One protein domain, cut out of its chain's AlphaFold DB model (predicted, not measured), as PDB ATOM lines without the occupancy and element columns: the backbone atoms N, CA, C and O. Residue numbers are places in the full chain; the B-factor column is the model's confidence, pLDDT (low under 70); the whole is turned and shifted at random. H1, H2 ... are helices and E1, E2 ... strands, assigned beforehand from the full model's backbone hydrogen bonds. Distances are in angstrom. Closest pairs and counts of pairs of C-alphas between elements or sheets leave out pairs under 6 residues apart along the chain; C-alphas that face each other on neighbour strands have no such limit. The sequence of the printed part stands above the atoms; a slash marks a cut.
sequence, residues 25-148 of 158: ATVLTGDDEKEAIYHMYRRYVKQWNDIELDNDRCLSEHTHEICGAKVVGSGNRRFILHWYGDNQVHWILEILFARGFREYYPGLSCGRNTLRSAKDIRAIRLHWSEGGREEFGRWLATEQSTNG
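What this domain is: This is residues 25 to 148 of the 158 residues of an uncharacterized protein of Candidatus Accumulibacter sp. SK-01 (UniProt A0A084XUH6). A twisted sheet of five strands has two helices, H1 and H2, over one face and no named helix over the other. H1, the longest helix, crosses the strands; H2 runs slantwise to them. The 124 printed residues hold two named helices and five named strands in the order E1 H1 E2 E3 E4 E5 H2, and the sheet's order is E1 E5 E4 E3 E2, all antiparallel. The class is mixed, helices and strands; the whole is compact, with a radius of gyration of the C-alphas of 14.8 A and spans of 44 by 31 by 26 A.

How they stand to each other: The edge strands are E1, residues 25 to 28, and E2, residues 69 to 75; the inner strands are E5, residues 121 to 129, E4, residues 90 to 97, and E3, residues 78 to 84. E2, E3, E4 and E5 form a meander, each strand the antiparallel neighbour of the one before, in three hairpins. Within hydrogen-bond range are N 26 and O 126 of E1 and E5, 2.9 A, N 94 and O 125 of E4 and E5, 2.8 A, N 93 and O 81 of E4 and E3, 2.8 A, and N 80 and O 73 of E3 and E2, 2.8 A. H1, residues 31 to 52, and H2, residues 132 to 147, are on the same face, making two layers, at heights over the sheet of 9.7 A and 10.9 A. They only just touch, with 3 pairs of C-alphas within 8 A, the closest those of Ala 36 and Gln 144, 6.9 A, at a steep tilt of 62 degrees, the same way. In both, every O i to N i+4 pair is within hydrogen-bond range.

Where its parts are: E1 begins at C-alpha 25, (226.515, 180.135, 133.583). H1 is 31.3 A long, E5 24.1 A, E4 22.9 A and H2 22.0 A, ending at C-alpha 147, (233.940, 163.122, 152.721).

The domain as a whole: The C-alphas farthest apart, Asn 87 and Gly 107, are 47.5 A apart. The printed part has no cut; the links H1 to E2 and E4 to E5 are long. The pLDDT is under 70 at residues 87, 100 to 116 and 148, and at 75 to 76.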
ATOM      1  N   ALA A  25     226.427 179.859 132.161       96.50
ATOM      2  CA  ALA A  25     226.515 180.135 133.583       96.50
ATOM      3  C   ALA A  25     225.141 180.169 134.255       96.50
ATOM      4  O   ALA A  25     224.160 180.584 133.646       96.50
ATOM      5  N   THR A  26     225.087 179.820 135.538       95.94
ATOM      6  CA  THR A  26     223.895 179.948 136.383       95.94
ATOM      7  C   THR A  26     224.282 180.380 137.789       95.94
ATOM      8  O   THR A  26     225.420 180.195 138.227       95.94
ATOM      9  N   VAL A  27     223.318 180.940 138.511       95.62
ATOM     10  CA  VAL A  27     223.390 181.051 139.969       95.62
ATOM     11  C   VAL A  27     222.811 179.767 140.556       95.62
ATOM     12  O   VAL A  27     221.715 179.371 140.160       95.62
ATOM     13  N   LEU A  28     223.543 179.109 141.455       94.25
ATOM     14  CA  LEU A  28     223.020 177.966 142.204       94.25
ATOM     15  C   LEU A  28     222.195 178.480 143.384       94.25
ATOM     16  O   LEU A  28     222.633 179.368 144.120       94.25
ATOM     17  N   THR A  29     220.990 177.938 143.531       90.00
ATOM     18  CA  THR A  29     220.025 178.328 144.570       90.00
ATOM     19  C   THR A  29     219.532 177.139 145.390       90.00
ATOM     20  O   THR A  29     218.684 177.339 146.251       90.00
ATOM     21  N   GLY A  30     220.009 175.919 145.115       89.50
ATOM     22  CA  GLY A  30     219.658 174.739 145.899       89.50
ATOM     23  C   GLY A  30     220.310 174.784 147.278       89.50
ATOM     24  O   GLY A  30     221.522 174.984 147.379       89.50
ATOM     25  N   ASP A  31     219.516 174.594 148.332       89.00
ATOM     26  CA  ASP A  31     220.021 174.589 149.711       89.00
ATOM     27  C   ASP A  31     221.000 173.428 149.945       89.00
ATOM     28  O   ASP A  31     222.061 173.638 150.531       89.00
ATOM     29  N   ASP A  32     220.722 172.247 149.386       88.12
ATOM     30  CA  ASP A  32     221.609 171.080 149.488       88.12
ATOM     31  C   ASP A  32     222.961 171.315 148.795       88.12
ATOM     32  O   ASP A  32     224.017 171.010 149.353       88.12
ATOM     33  N   GLU A  33     222.955 171.913 147.597       89.12
ATOM     34  CA  GLU A  33     224.186 172.281 146.878       89.12
ATOM     35  C   GLU A  33     224.994 173.305 147.681       89.12
ATOM     36  O   GLU A  33     226.220 173.221 147.780       89.12
ATOM     37  N   LYS A  34     224.299 174.276 148.278       90.69
ATOM     38  CA  LYS A  34     224.907 175.330 149.085       90.69
ATOM     39  C   LYS A  34     225.565 174.771 150.343       90.69
ATOM     40  O   LYS A  34     226.686 175.175 150.660       90.69
ATOM     41  N   GLU A  35     224.901 173.852 151.034       89.12
ATOM     42  CA  GLU A  35     225.438 173.207 152.233       89.12
ATOM     43  C   GLU A  35     226.637 172.312 151.887       89.12
ATOM     44  O   GLU A  35     227.681 172.383 152.537       89.12
ATOM     45  N   ALA A  36     226.551 171.550 150.793       89.75
ATOM     46  CA  ALA A  36     227.658 170.734 150.298       89.75
ATOM     47  C   ALA A  36     228.910 171.576 150.002       89.75
ATOM     48  O   ALA A  36     230.013 171.265 150.458       89.75
ATOM     49  N   ILE A  37     228.730 172.696 149.300       92.06
ATOM     50  CA  ILE A  37     229.805 173.639 148.978       92.06
ATOM     51  C   ILE A  37     230.376 174.296 150.241       92.06
ATOM     52  O   ILE A  37     231.590 174.494 150.335       92.06
ATOM     53  N   TYR A  38     229.529 174.625 151.220       88.69
ATOM     54  CA  TYR A  38     229.976 175.138 152.514       88.69
ATOM     55  C   TYR A  38     230.891 174.137 153.232       88.69
ATOM     56  O   TYR A  38     231.992 174.504 153.651       88.69
ATOM     57  N   HIS A  39     230.479 172.871 153.326       85.56
ATOM     58  CA  HIS A  39     231.282 171.827 153.960       85.56
ATOM     59  C   HIS A  39     232.602 171.574 153.225       85.56
ATOM     60  O   HIS A  39     233.647 171.468 153.872       85.56
ATOM     61  N   MET A  40     232.576 171.552 151.890       90.06
ATOM     62  CA  MET A  40     233.777 171.454 151.059       90.06
ATOM     63  C   MET A  40     234.756 172.591 151.368       90.06
ATOM     64  O   MET A  40     235.924 172.346 151.677       90.06
ATOM     65  N   TYR A  41     234.271 173.837 151.371       87.75
ATOM     66  CA  TYR A  41     235.112 175.000 151.639       87.75
ATOM     67  C   TYR A  41     235.723 174.949 153.043       87.75
ATOM     68  O   TYR A  41     236.916 175.202 153.220       87.75
ATOM     69  N   ARG A  42     234.919 174.591 154.052       83.50
ATOM     70  CA  ARG A  42     235.377 174.489 155.440       83.50
ATOM     71  C   ARG A  42     236.486 173.445 155.599       83.50
ATOM     72  O   ARG A  42     237.457 173.716 156.305       83.50
ATOM     73  N   ARG A  43     236.382 172.296 154.920       82.69
ATOM     74  CA  ARG A  43     237.439 171.268 154.900       82.69
ATOM     75  C   ARG A  43     238.728 171.781 154.266       82.69
ATOM     76  O   ARG A  43     239.785 171.672 154.883       82.69
ATOM     77  N   TYR A  44     238.634 172.388 153.083       85.12
ATOM     78  CA  TYR A  44     239.787 172.965 152.388       85.12
ATOM     79  C   TYR A  44     240.531 173.984 153.266       85.12
ATOM     80  O   TYR A  44     241.747 173.941 153.424       85.12
ATOM     81  N   VAL A  45     239.783 174.884 153.905       82.00
ATOM     82  CA  VAL A  45     240.349 175.912 154.782       82.00
ATOM     83  C   VAL A  45     240.992 175.329 156.036       82.00
ATOM     84  O   VAL A  45     242.035 175.817 156.468       82.00
ATOM     85  N   LYS A  46     240.392 174.292 156.628       79.44
ATOM     86  CA  LYS A  46     240.987 173.585 157.761       79.44
ATOM     87  C   LYS A  46     242.360 173.028 157.387       79.44
ATOM     88  O   LYS A  46     243.315 173.305 158.096       79.44
ATOM     89  N   GLN A  47     242.469 172.322 156.260       78.62
ATOM     90  CA  GLN A  47     243.746 171.780 155.789       78.62
ATOM     91  C   GLN A  47     244.782 172.883 155.571       78.62
ATOM     92  O   GLN A  47     245.939 172.724 155.954       78.62
ATOM     93  N   TRP A  48     244.366 174.004 154.981       80.62
ATOM     94  CA  TRP A  48     245.249 175.149 154.828       80.62
ATOM     95  C   TRP A  48     245.775 175.614 156.188       80.62
ATOM     96  O   TRP A  48     246.985 175.696 156.374       80.62
ATOM     97  N   ASN A  49     244.896 175.836 157.163       78.81
ATOM     98  CA  ASN A  49     245.316 176.241 158.504       78.81
ATOM     99  C   ASN A  49     246.215 175.188 159.178       78.81
ATOM    100  O   ASN A  49     247.193 175.570 159.805       78.81
ATOM    101  N   ASP A  50     245.934 173.892 159.018       80.94
ATOM    102  CA  ASP A  50     246.745 172.805 159.586       80.94
ATOM    103  C   ASP A  50     248.160 172.734 158.977       80.94
ATOM    104  O   ASP A  50     249.062 172.189 159.602       80.94
ATOM    105  N   ILE A  51     248.363 173.240 157.754       80.06
ATOM    106  CA  ILE A  51     249.692 173.366 157.129       80.06
ATOM    107  C   ILE A  51     250.344 174.699 157.518       80.06
ATOM    108  O   ILE A  51     251.520 174.740 157.842       80.06
ATOM    109  N   GLU A  52     249.600 175.808 157.461       79.00
ATOM    110  CA  GLU A  52     250.140 177.163 157.666       79.00
ATOM    111  C   GLU A  52     250.475 177.458 159.136       79.00
ATOM    112  O   GLU A  52     251.337 178.292 159.401       79.00
ATOM    113  N   LEU A  53     249.799 176.806 160.087       78.69
ATOM    114  CA  LEU A  53     249.988 177.029 161.525       78.69
ATOM    115  C   LEU A  53     250.916 176.003 162.193       78.69
ATOM    116  O   LEU A  53     251.208 176.152 163.380       78.69
ATOM    117  N   ASP A  54     251.360 174.982 161.461       79.62
ATOM    118  CA  ASP A  54     252.281 173.960 161.955       79.62
ATOM    119  C   ASP A  54     253.708 174.260 161.473       79.62
ATOM    120  O   ASP A  54     253.993 174.256 160.277       79.62
ATOM    121  N   ASN A  55     254.612 174.529 162.419       80.56
ATOM    122  CA  ASN A  55     256.001 174.884 162.124       80.56
ATOM    123  C   ASN A  55     256.830 173.702 161.598       80.56
ATOM    124  O   ASN A  55     257.904 173.930 161.042       80.56
ATOM    125  N   ASP A  56     256.349 172.469 161.766       88.94
ATOM    126  CA  ASP A  56     257.024 171.265 161.279       88.94
ATOM    127  C   ASP A  56     256.636 170.927 159.828       88.94
ATOM    128  O   ASP A  56     257.209 170.018 159.220       88.94
ATOM    129  N   ARG A  57     255.680 171.669 159.250       79.88
ATOM    130  CA  ARG A  57     255.131 171.431 157.912       79.88
ATOM    131  C   ARG A  57     255.560 172.491 156.913       79.88
ATOM    132  O   ARG A  57     255.808 173.651 157.234       79.88
ATOM    133  N   CYS A  58     255.630 172.090 155.649       81.25
ATOM    134  CA  CYS A  58     255.980 172.983 154.558       81.25
ATOM    135  C   CYS A  58     254.729 173.448 153.810       81.25
ATOM    136  O   CYS A  58     253.899 172.641 153.393       81.25
ATOM    137  N   LEU A  59     254.646 174.746 153.500       80.38
ATOM    138  CA  LEU A  59     253.569 175.299 152.666       80.38
ATOM    139  C   LEU A  59     253.455 174.621 151.286       80.38
ATOM    140  O   LEU A  59     252.381 174.636 150.692       80.38
ATOM    141  N   SER A  60     254.531 174.003 150.779       81.81
ATOM    142  CA  SER A  60     254.506 173.246 149.518       81.81
ATOM    143  C   SER A  60     253.657 171.973 149.572       81.81
ATOM    144  O   SER A  60     253.360 171.409 148.525       81.81
ATOM    145  N   GLU A  61     253.277 171.505 150.763       79.56
ATOM    146  CA  GLU A  61     252.352 170.377 150.935       79.56
ATOM    147  C   GLU A  61     250.930 170.714 150.473       79.56
ATOM    148  O   GLU A  61     250.108 169.824 150.252       79.56
ATOM    149  N   HIS A  62     250.617 172.001 150.324       79.88
ATOM    150  CA  HIS A  62     249.297 172.435 149.919       79.88
ATOM    151  C   HIS A  62     249.100 172.253 148.402       79.88
ATOM    152  O   HIS A  62     249.589 173.041 147.594       79.88
ATOM    153  N   THR A  63     248.316 171.248 148.002       79.19
ATOM    154  CA  THR A  63     248.073 170.912 146.582       79.19
ATOM    155  C   THR A  63     247.253 171.955 145.825       79.19
ATOM    156  O   THR A  63     247.299 172.005 144.601       79.19
ATOM    157  N   HIS A  64     246.506 172.804 146.542       85.81
ATOM    158  CA  HIS A  64     245.546 173.746 145.953       85.81
ATOM    159  C   HIS A  64     244.525 173.054 145.040       85.81
ATOM    160  O   HIS A  64     244.065 173.633 144.058       85.81
ATOM    161  N   GLU A  65     244.144 171.828 145.390       88.62
ATOM    162  CA  GLU A  65     243.196 171.010 144.642       88.62
ATOM    163  C   GLU A  65     242.109 170.455 145.566       88.62
ATOM    164  O   GLU A  65     242.363 170.235 146.747       88.62
ATOM    165  N   ILE A  66     240.899 170.272 145.026       89.69
ATOM    166  CA  ILE A  66     239.732 169.660 145.677       89.69
ATOM    167  C   ILE A  66     239.100 168.650 144.709       89.69
ATOM    168  O   ILE A  66     238.469 169.041 143.725       89.69
ATOM    169  N   CYS A  67     239.275 167.353 144.972       88.25
ATOM    170  CA  CYS A  67     238.845 166.237 144.124       88.25
ATOM    171  C   CYS A  67     239.207 166.464 142.640       88.25
ATOM    172  O   CYS A  67     238.342 166.453 141.766       88.25
ATOM    173  N   GLY A  68     240.483 166.763 142.373       88.19
ATOM    174  CA  GLY A  68     241.013 167.039 141.031       88.19
ATOM    175  C   GLY A  68     240.670 168.416 140.440       88.19
ATOM    176  O   GLY A  68     241.173 168.765 139.374       88.19
ATOM    177  N   ALA A  69     239.841 169.230 141.103       92.44
ATOM    178  CA  ALA A  69     239.576 170.605 140.686       92.44
ATOM    179  C   ALA A  69     240.574 171.575 141.338       92.44
ATOM    180  O   ALA A  69     240.800 171.520 142.543       92.44
ATOM    181  N   LYS A  70     241.152 172.501 140.569       93.19
ATOM    182  CA  LYS A  70     242.181 173.441 141.042       93.19
ATOM    183  C   LYS A  70     241.590 174.706 141.640       93.19
ATOM    184  O   LYS A  70     240.731 175.355 141.042       93.19
ATOM    185  N   VAL A  71     242.119 175.126 142.782       91.81
ATOM    186  CA  VAL A  71     241.850 176.434 143.379       91.81
ATOM    187  C   VAL A  71     242.652 177.486 142.623       91.81
ATOM    188  O   VAL A  71     243.855 177.639 142.809       91.81
ATOM    189  N   VAL A  72     241.973 178.235 141.758       90.25
ATOM    190  CA  VAL A  72     242.597 179.247 140.883       90.25
ATOM    191  C   VAL A  72     242.462 180.669 141.423       90.25
ATOM    192  O   VAL A  72     243.004 181.619 140.859       90.25
ATOM    193  N   GLY A  73     241.738 180.844 142.527       83.38
ATOM    194  CA  GLY A  73     241.631 182.135 143.185       83.38
ATOM    195  C   GLY A  73     241.027 182.037 144.574       83.38
ATOM    196  O   GLY A  73     239.892 181.609 144.737       83.38
ATOM    197  N   SER A  74     241.760 182.534 145.564       75.62
ATOM    198  CA  SER A  74     241.251 182.799 146.908       75.62
ATOM    199  C   SER A  74     241.569 184.252 147.243       75.62
ATOM    200  O   SER A  74     242.728 184.639 147.365       75.62
ATOM    201  N   GLY A  75     240.543 185.100 147.272       69.75
ATOM    202  CA  GLY A  75     240.678 186.531 147.534       69.75
ATOM    203  C   GLY A  75     239.667 186.995 148.568       69.75
ATOM    204  O   GLY A  75     238.781 186.235 148.941       69.75
ATOM    205  N   ASN A  76     239.770 188.261 148.996       69.88
ATOM    206  CA  ASN A  76     239.086 188.756 150.196       69.88
ATOM    207  C   ASN A  76     237.626 188.283 150.310       69.88
ATOM    208  O   ASN A  76     237.285 187.795 151.363       69.88
ATOM    209  N   ARG A  77     236.798 188.322 149.253       84.19
ATOM    210  CA  ARG A  77     235.381 187.884 149.294       84.19
ATOM    211  C   ARG A  77     234.997 186.849 148.233       84.19
ATOM    212  O   ARG A  77     233.838 186.778 147.829       84.19
ATOM    213  N   ARG A  78     235.975 186.109 147.715       88.69
ATOM    214  CA  ARG A  78     235.735 185.151 146.633       88.69
ATOM    215  C   ARG A  78     236.639 183.938 146.734       88.69
ATOM    216  O   ARG A  78     237.830 184.077 147.014       88.69
ATOM    217  N   PHE A  79     236.080 182.790 146.398       91.19
ATOM    218  CA  PHE A  79     236.805 181.551 146.186       91.19
ATOM    219  C   PHE A  79     236.420 180.974 144.828       91.19
ATOM    220  O   PHE A  79     235.255 181.034 144.441       91.19
ATOM    221  N   ILE A  80     237.412 180.496 144.085       94.12
ATOM    222  CA  ILE A  80     237.261 180.080 142.695       94.12
ATOM    223  C   ILE A  80     237.911 178.716 142.531       94.12
ATOM    224  O   ILE A  80     239.127 178.576 142.691       94.12
ATOM    225  N   LEU A  81     237.081 177.744 142.181       95.50
ATOM    226  CA  LEU A  81     237.482 176.383 141.873       95.50
ATOM    227  C   LEU A  81     237.267 176.140 140.381       95.50
ATOM    228  O   LEU A  81     236.222 176.501 139.843       95.50
ATOM    229  N   HIS A  82     238.256 175.567 139.709       95.12
ATOM    230  CA  HIS A  82     238.213 175.290 138.282       95.12
ATOM    231  C   HIS A  82     238.581 173.838 138.034       95.12
ATOM    232  O   HIS A  82     239.676 173.391 138.375       95.12
ATOM    233  N   TRP A  83     237.678 173.129 137.381       94.62
ATOM    234  CA  TRP A  83     237.945 171.810 136.848       94.62
ATOM    235  C   TRP A  83     238.072 171.890 135.334       94.62
ATOM    236  O   TRP A  83     237.242 172.503 134.652       94.62
ATOM    237  N   TYR A  84     239.122 171.261 134.821       89.38
ATOM    238  CA  TYR A  84     239.358 171.093 133.399       89.38
ATOM    239  C   TYR A  84     239.642 169.615 133.137       89.38
ATOM    240  O   TYR A  84     240.540 169.038 133.746       89.38
ATOM    241  N   GLY A  85     238.861 169.007 132.250       77.31
ATOM    242  CA  GLY A  85     239.106 167.651 131.769       77.31
ATOM    243  C   GLY A  85     239.726 167.659 130.376       77.31
ATOM    244  O   GLY A  85     239.584 168.631 129.629       77.31
ATOM    245  N   ASP A  86     240.344 166.544 129.989       71.75
ATOM    246  CA  ASP A  86     241.025 166.374 128.693       71.75
ATOM    247  C   ASP A  86     240.106 166.583 127.463       71.75
ATOM    248  O   ASP A  86     240.584 166.833 126.359       71.75
ATOM    249  N   ASN A  87     238.778 166.559 127.648       66.88
ATOM    250  CA  ASN A  87     237.766 166.604 126.582       66.88
ATOM    251  C   ASN A  87     237.131 167.992 126.334       66.88
ATOM    252  O   ASN A  87     235.992 168.061 125.879       66.88
ATOM    253  N   GLN A  88     237.803 169.102 126.664       76.50
ATOM    254  CA  GLN A  88     237.242 170.477 126.588       76.50
ATOM    255  C   GLN A  88     235.976 170.717 127.436       76.50
ATOM    256  O   GLN A  88     235.262 171.714 127.281       76.50
ATOM    257  N   VAL A  89     235.702 169.804 128.364       88.88
ATOM    258  CA  VAL A  89     234.679 169.973 129.388       88.88
ATOM    259  C   VAL A  89     235.314 170.777 130.515       88.88
ATOM    260  O   VAL A  89     236.354 170.396 131.054       88.88
ATOM    261  N   HIS A  90     234.695 171.904 130.854       92.69
ATOM    262  CA  HIS A  90     235.163 172.786 131.914       92.69
ATOM    263  C   HIS A  90     234.003 173.170 132.812       92.69
ATOM    264  O   HIS A  90     232.895 173.430 132.333       92.69
ATOM    265  N   TRP A  91     234.287 173.312 134.101       96.12
ATOM    266  CA  TRP A  91     233.424 174.078 134.982       96.12
ATOM    267  C   TRP A  91     234.235 174.923 135.955       96.12
ATOM    268  O   TRP A  91     235.317 174.551 136.406       96.12
ATOM    269  N   ILE A  92     233.703 176.100 136.266       96.44
ATOM    270  CA  ILE A  92     234.263 177.047 137.221       96.44
ATOM    271  C   ILE A  92     233.179 177.363 138.241       96.44
ATOM    272  O   ILE A  92     232.105 177.854 137.889       96.44
ATOM    273  N   LEU A  93     233.484 177.099 139.505       96.62
ATOM    274  CA  LEU A  93     232.655 177.441 140.647       96.62
ATOM    275  C   LEU A  93     233.199 178.722 141.287       96.62
ATOM    276  O   LEU A  93     234.292 178.722 141.853       96.62
ATOM    277  N   GLU A  94     232.433 179.811 141.221       94.94
ATOM    278  CA  GLU A  94     232.678 181.008 142.027       94.94
ATOM    279  C   GLU A  94     231.801 180.986 143.279       94.94
ATOM    280  O   GLU A  94     230.571 181.035 143.196       94.94
ATOM    281  N   ILE A  95     232.433 181.015 144.447       93.19
ATOM    282  CA  ILE A  95     231.767 181.223 145.729       93.19
ATOM    283  C   ILE A  95     232.024 182.661 146.160       93.19
ATOM    284  O   ILE A  95     233.173 183.077 146.331       93.19
ATOM    285  N   LEU A  96     230.953 183.431 146.332       91.12
ATOM    286  CA  LEU A  96     231.013 184.795 146.841       91.12
ATOM    287  C   LEU A  96     230.615 184.818 148.307       91.12
ATOM    288  O   LEU A  96     229.516 184.401 148.678       91.12
ATOM    289  N   PHE A  97     231.496 185.369 149.130       87.12
ATOM    290  CA  PHE A  97     231.283 185.473 150.564       87.12
ATOM    291  C   PHE A  97     230.591 186.790 150.914       87.12
ATOM    292  O   PHE A  97     230.864 187.838 150.320       87.12
ATOM    293  N   ALA A  98     229.700 186.749 151.901       82.75
ATOM    294  CA  ALA A  98     229.115 187.941 152.504       82.75
ATOM    295  C   ALA A  98     230.187 188.776 153.223       82.75
ATOM    296  O   ALA A  98     230.128 190.005 153.210       82.75
ATOM    297  N   ARG A  99     231.182 188.096 153.805       73.06
ATOM    298  CA  ARG A  99     232.287 188.671 154.580       73.06
ATOM    299  C   ARG A  99     233.615 188.145 154.076       73.06
ATOM    300  O   ARG A  99     233.676 187.052 153.523       73.06
ATOM    301  N   GLY A 100     234.664 188.950 154.207       63.09
ATOM    302  CA  GLY A 100     235.966 188.593 153.658       63.09
ATOM    303  C   GLY A 100     237.008 188.085 154.648       63.09
ATOM    304  O   GLY A 100     236.857 188.265 155.847       63.09
ATOM    305  N   PHE A 101     238.112 187.529 154.134       56.94
ATOM    306  CA  PHE A 101     239.275 187.078 154.922       56.94
ATOM    307  C   PHE A 101     239.857 188.165 155.839       56.94
ATOM    308  O   PHE A 101     240.468 187.853 156.852       56.94
ATOM    309  N   ARG A 102     239.698 189.446 155.477       53.75
ATOM    310  CA  ARG A 102     240.208 190.593 156.247       53.75
ATOM    311  C   ARG A 102     239.281 191.064 157.367       53.75
ATOM    312  O   ARG A 102     239.654 191.959 158.117       53.75
ATOM    313  N   GLU A 103     238.072 190.522 157.467       55.44
ATOM    314  CA  GLU A 103     237.126 190.910 158.511       55.44
ATOM    315  C   GLU A 103     237.407 190.056 159.752       55.44
ATOM    316  O   GLU A 103     236.871 188.964 159.911       55.44
ATOM    317  N   TYR A 104     238.323 190.549 160.598       47.72
ATOM    318  CA  TYR A 104     238.693 189.912 161.862       47.72
ATOM    319  C   TYR A 104     237.445 189.644 162.698       47.72
ATOM    320  O   TYR A 104     236.634 190.538 162.955       47.72
ATOM    321  N   TYR A 105     237.310 188.404 163.143       54.44
ATOM    322  CA  TYR A 105     236.262 188.003 164.054       54.44
ATOM    323  C   TYR A 105     236.793 188.078 165.489       54.44
ATOM    324  O   TYR A 105     237.676 187.296 165.838       54.44
ATOM    325  N   PRO A 106     236.268 188.975 166.344       45.59
ATOM    326  CA  PRO A 106     236.712 189.059 167.730       45.59
ATOM    327  C   PRO A 106     236.485 187.725 168.459       45.59
ATOM    328  O   PRO A 106     235.365 187.215 168.463       45.59
ATOM    329  N   GLY A 107     237.543 187.176 169.069       48.25
ATOM    330  CA  GLY A 107     237.473 186.017 169.970       48.25
ATOM    331  C   GLY A 107     237.678 184.630 169.344       48.25
ATOM    332  O   GLY A 107     237.370 183.646 170.009       48.25
ATOM    333  N   LEU A 108     238.168 184.517 168.102       48.38
ATOM    334  CA  LEU A 108     238.413 183.225 167.436       48.38
ATOM    335  C   LEU A 108     239.841 183.117 166.874       48.38
ATOM    336  O   LEU A 108     240.536 184.123 166.750       48.38
ATOM    337  N   SER A 109     240.277 181.876 166.603       50.81
ATOM    338  CA  SER A 109     241.660 181.509 166.261       50.81
ATOM    339  C   SER A 109     242.233 182.301 165.080       50.81
ATOM    340  O   SER A 109     241.506 182.755 164.200       50.81
ATOM    341  N   CYS A 110     243.564 182.406 165.023       48.31
ATOM    342  CA  CYS A 110     244.317 183.027 163.925       48.31
ATOM    343  C   CYS A 110     244.165 182.315 162.561       48.31
ATOM    344  O   CYS A 110     244.851 182.679 161.610       48.31
ATOM    345  N   GLY A 111     243.302 181.299 162.457       58.19
ATOM    346  CA  GLY A 111     243.050 180.570 161.222       58.19
ATOM    347  C   GLY A 111     242.220 181.387 160.236       58.19
ATOM    348  O   GLY A 111     241.285 182.102 160.605       58.19
ATOM    349  N   ARG A 112     242.524 181.249 158.946       61.75
ATOM    350  CA  ARG A 112     241.671 181.758 157.868       61.75
ATOM    351  C   ARG A 112     240.308 181.082 158.022       61.75
ATOM    352  O   ARG A 112     240.259 179.862 158.044       61.75
ATOM    353  N   ASN A 113     239.209 181.819 158.172       63.34
ATOM    354  CA  ASN A 113     237.861 181.239 158.143       63.34
ATOM    355  C   ASN A 113     236.831 182.285 157.691       63.34
ATOM    356  O   ASN A 113     236.402 183.119 158.486       63.34
ATOM    357  N   THR A 114     236.443 182.263 156.412       60.94
ATOM    358  CA  THR A 114     235.472 183.227 155.851       60.94
ATOM    359  C   THR A 114     234.027 182.747 155.871       60.94
ATOM    360  O   THR A 114     233.141 183.537 155.550       60.94
ATOM    361  N   LEU A 115     233.767 181.484 156.226       67.56
ATOM    362  CA  LEU A 115     232.422 180.912 156.292       67.56
ATOM    363  C   LEU A 115     232.191 180.294 157.676       67.56
ATOM    364  O   LEU A 115     232.686 179.210 157.968       67.56
ATOM    365  N   ARG A 116     231.400 180.954 158.530       69.06
ATOM    366  CA  ARG A 116     230.958 180.382 159.819       69.06
ATOM    367  C   ARG A 116     229.754 179.462 159.650       69.06
ATOM    368  O   ARG A 116     229.482 178.630 160.507       69.06
ATOM    369  N   SER A 117     228.996 179.680 158.583       76.31
ATOM    370  CA  SER A 117     227.858 178.864 158.171       76.31
ATOM    371  C   SER A 117     227.618 179.038 156.674       76.31
ATOM    372  O   SER A 117     228.081 180.016 156.079       76.31
ATOM    373  N   ALA A 118     226.793 178.180 156.076       84.00
ATOM    374  CA  ALA A 118     226.329 178.379 154.706       84.00
ATOM    375  C   ALA A 118     225.625 179.738 154.498       84.00
ATOM    376  O   ALA A 118     225.607 180.266 153.387       84.00
ATOM    377  N   LYS A 119     225.100 180.386 155.552       84.62
ATOM    378  CA  LYS A 119     224.504 181.733 155.453       84.62
ATOM    379  C   LYS A 119     225.514 182.815 155.066       84.62
ATOM    380  O   LYS A 119     225.107 183.837 154.520       84.62
ATOM    381  N   ASP A 120     226.808 182.586 155.285       84.81
ATOM    382  CA  ASP A 120     227.867 183.513 154.875       84.81
ATOM    383  C   ASP A 120     228.188 183.421 153.371       84.81
ATOM    384  O   ASP A 120     228.951 184.233 152.845       84.81
ATOM    385  N   ILE A 121     227.575 182.482 152.643       89.56
ATOM    386  CA  ILE A 121     227.623 182.426 151.181       89.56
ATOM    387  C   ILE A 121     226.554 183.370 150.611       89.56
ATOM    388  O   ILE A 121     225.350 183.102 150.703       89.56
ATOM    389  N   ARG A 122     227.007 184.465 149.983       90.50
ATOM    390  CA  ARG A 122     226.161 185.474 149.319       90.50
ATOM    391  C   ARG A 122     225.608 184.960 147.995       90.50
ATOM    392  O   ARG A 122     224.462 185.236 147.662       90.50
ATOM    393  N   ALA A 123     226.442 184.281 147.216       92.44
ATOM    394  CA  ALA A 123     226.052 183.705 145.939       92.44
ATOM    395  C   ALA A 123     227.027 182.601 145.540       92.44
ATOM    396  O   ALA A 123     228.220 182.681 145.838       92.44
ATOM    397  N   ILE A 124     226.512 181.623 144.806       94.94
ATOM    398  CA  ILE A 124     227.309 180.604 144.137       94.94
ATOM    399  C   ILE A 124     227.010 180.717 142.652       94.94
ATOM    400  O   ILE A 124     225.846 180.725 142.249       94.94
ATOM    401  N   ARG A 125     228.052 180.845 141.837       95.81
ATOM    402  CA  ARG A 125     227.924 180.886 140.383       95.81
ATOM    403  C   ARG A 125     228.671 179.708 139.805       95.81
ATOM    404  O   ARG A 125     229.848 179.519 140.098       95.81
ATOM    405  N   LEU A 126     227.978 178.951 138.974       96.75
ATOM    406  CA  LEU A 126     228.575 177.889 138.191       96.75
ATOM    407  C   LEU A 126     228.690 178.378 136.755       96.75
ATOM    408  O   LEU A 126     227.715 178.872 136.190       96.75
ATOM    409  N   HIS A 127     229.872 178.247 136.174       96.44
ATOM    410  CA  HIS A 127     230.152 178.522 134.771       96.44
ATOM    411  C   HIS A 127     230.648 177.238 134.119       96.44
ATOM    412  O   HIS A 127     231.418 176.524 134.747       96.44
ATOM    413  N   TRP A 128     230.245 176.941 132.888       95.75
ATOM    414  CA  TRP A 128     230.665 175.705 132.226       95.75
ATOM    415  C   TRP A 128     230.711 175.820 130.703       95.75
ATOM    416  O   TRP A 128     230.158 176.754 130.111       95.75
ATOM    417  N   SER A 129     231.397 174.868 130.079       93.88
ATOM    418  CA  SER A 129     231.305 174.540 128.655       93.88
ATOM    419  C   SER A 129     230.793 173.116 128.487       93.88
ATOM    420  O   SER A 129     231.022 172.278 129.361       93.88
ATOM    421  N   GLU A 130     230.135 172.841 127.358       90.25
ATOM    422  CA  GLU A 130     229.696 171.490 126.984       90.25
ATOM    423  C   GLU A 130     228.995 170.766 128.157       90.25
ATOM    424  O   GLU A 130     228.154 171.365 128.832       90.25
ATOM    425  N   GLY A 131     229.367 169.514 128.445       91.12
ATOM    426  CA  GLY A 131     228.847 168.714 129.564       91.12
ATOM    427  C   GLY A 131     229.385 169.089 130.954       91.12
ATOM    428  O   GLY A 131     229.407 168.257 131.862       91.12
ATOM    429  N   GLY A 132     229.911 170.304 131.132       94.31
ATOM    430  CA  GLY A 132     230.575 170.713 132.371       94.31
ATOM    431  C   GLY A 132     229.624 170.847 133.558       94.31
ATOM    432  O   GLY A 132     230.054 170.713 134.700       94.31
ATOM    433  N   ARG A 133     228.324 171.053 133.314       94.69
ATOM    434  CA  ARG A 133     227.315 171.068 134.381       94.69
ATOM    435  C   ARG A 133     227.083 169.672 134.955       94.69
ATOM    436  O   ARG A 133     227.017 169.518 136.171       94.69
ATOM    437  N   GLU A 134     226.964 168.671 134.094       95.19
ATOM    438  CA  GLU A 134     226.831 167.269 134.479       95.19
ATOM    439  C   GLU A 134     228.094 166.802 135.203       95.19
ATOM    440  O   GLU A 134     228.008 166.129 136.230       95.19
ATOM    441  N   GLU A 135     229.264 167.224 134.720       95.38
ATOM    442  CA  GLU A 135     230.536 166.942 135.378       95.38
ATOM    443  C   GLU A 135     230.648 167.591 136.755       95.38
ATOM    444  O   GLU A 135     231.090 166.939 137.693       95.38
ATOM    445  N   PHE A 136     230.195 168.836 136.914       95.94
ATOM    446  CA  PHE A 136     230.112 169.457 138.232       95.94
ATOM    447  C   PHE A 136     229.221 168.641 139.181       95.94
ATOM    448  O   PHE A 136     229.595 168.422 140.331       95.94
ATOM    449  N   GLY A 137     228.079 168.141 138.700       95.31
ATOM    450  CA  GLY A 137     227.209 167.261 139.483       95.31
ATOM    451  C   GLY A 137     227.903 165.961 139.904       95.31
ATOM    452  O   GLY A 137     227.807 165.564 141.065       95.31
ATOM    453  N   ARG A 138     228.654 165.327 138.990       94.75
ATOM    454  CA  ARG A 138     229.475 164.142 139.302       94.75
ATOM    455  C   ARG A 138     230.549 164.457 140.334       94.75
ATOM    456  O   ARG A 138     230.656 163.744 141.326       94.75
ATOM    457  N   TRP A 139     231.289 165.544 140.130       94.38
ATOM    458  CA  TRP A 139     232.314 166.006 141.055       94.38
ATOM    459  C   TRP A 139     231.736 166.265 142.448       94.38
ATOM    460  O   TRP A 139     232.292 165.773 143.425       94.38
ATOM    461  N   LEU A 140     230.597 166.959 142.556       93.81
ATOM    462  CA  LEU A 140     229.971 167.268 143.843       93.81
ATOM    463  C   LEU A 140     229.531 165.989 144.571       93.81
ATOM    464  O   LEU A 140     229.766 165.858 145.767       93.81
ATOM    465  N   ALA A 141     228.969 165.016 143.849       91.88
ATOM    466  CA  ALA A 141     228.613 163.716 144.418       91.88
ATOM    467  C   ALA A 141     229.850 162.914 144.871       91.88
ATOM    468  O   ALA A 141     229.829 162.269 145.924       91.88
ATOM    469  N   THR A 142     230.951 162.956 144.114       90.81
ATOM    470  CA  THR A 142     232.233 162.355 144.519       90.81
ATOM    471  C   THR A 142     232.796 163.033 145.765       90.81
ATOM    472  O   THR A 142     233.226 162.347 146.690       90.81
ATOM    473  N   GLU A 143     232.758 164.361 145.817       88.50
ATOM    474  CA  GLU A 143     233.204 165.160 146.957       88.50
ATOM    475  C   GLU A 143     232.408 164.788 148.219       88.50
ATOM    476  O   GLU A 143     232.992 164.439 149.246       88.50
ATOM    477  N   GLN A 144     231.077 164.743 148.109       86.81
ATOM    478  CA  GLN A 144     230.179 164.362 149.197       86.81
ATOM    479  C   GLN A 144     230.387 162.916 149.653       86.81
ATOM    480  O   GLN A 144     230.504 162.669 150.847       86.81
ATOM    481  N   SER A 145     230.456 161.951 148.733       86.25
ATOM    482  CA  SER A 145     230.637 160.533 149.090       86.25
ATOM    483  C   SER A 145     232.012 160.248 149.693       86.25
ATOM    484  O   SER A 145     232.130 159.460 150.630       86.25
ATOM    485  N   THR A 146     233.061 160.922 149.216       82.25
ATOM    486  CA  THR A 146     234.424 160.750 149.739       82.25
ATOM    487  C   THR A 146     234.552 161.277 151.171       82.25
ATOM    488  O   THR A 146     235.315 160.711 151.965       82.25
ATOM    489  N   ASN A 147     233.789 162.329 151.499       77.06
ATOM    490  CA  ASN A 147     233.940 163.122 152.721       77.06
ATOM    491  C   ASN A 147     232.706 163.116 153.655       77.06
ATOM    492  O   ASN A 147     232.723 163.814 154.669       77.06
ATOM    493  N   GLY A 148     231.650 162.359 153.336       66.06
ATOM    494  CA  GLY A 148     230.365 162.358 154.053       66.06
ATOM    495  C   GLY A 148     230.370 161.585 155.374       66.06
ATOM    496  O   GLY A 148     229.866 162.084 156.375       66.06
TER     497      GLY A 148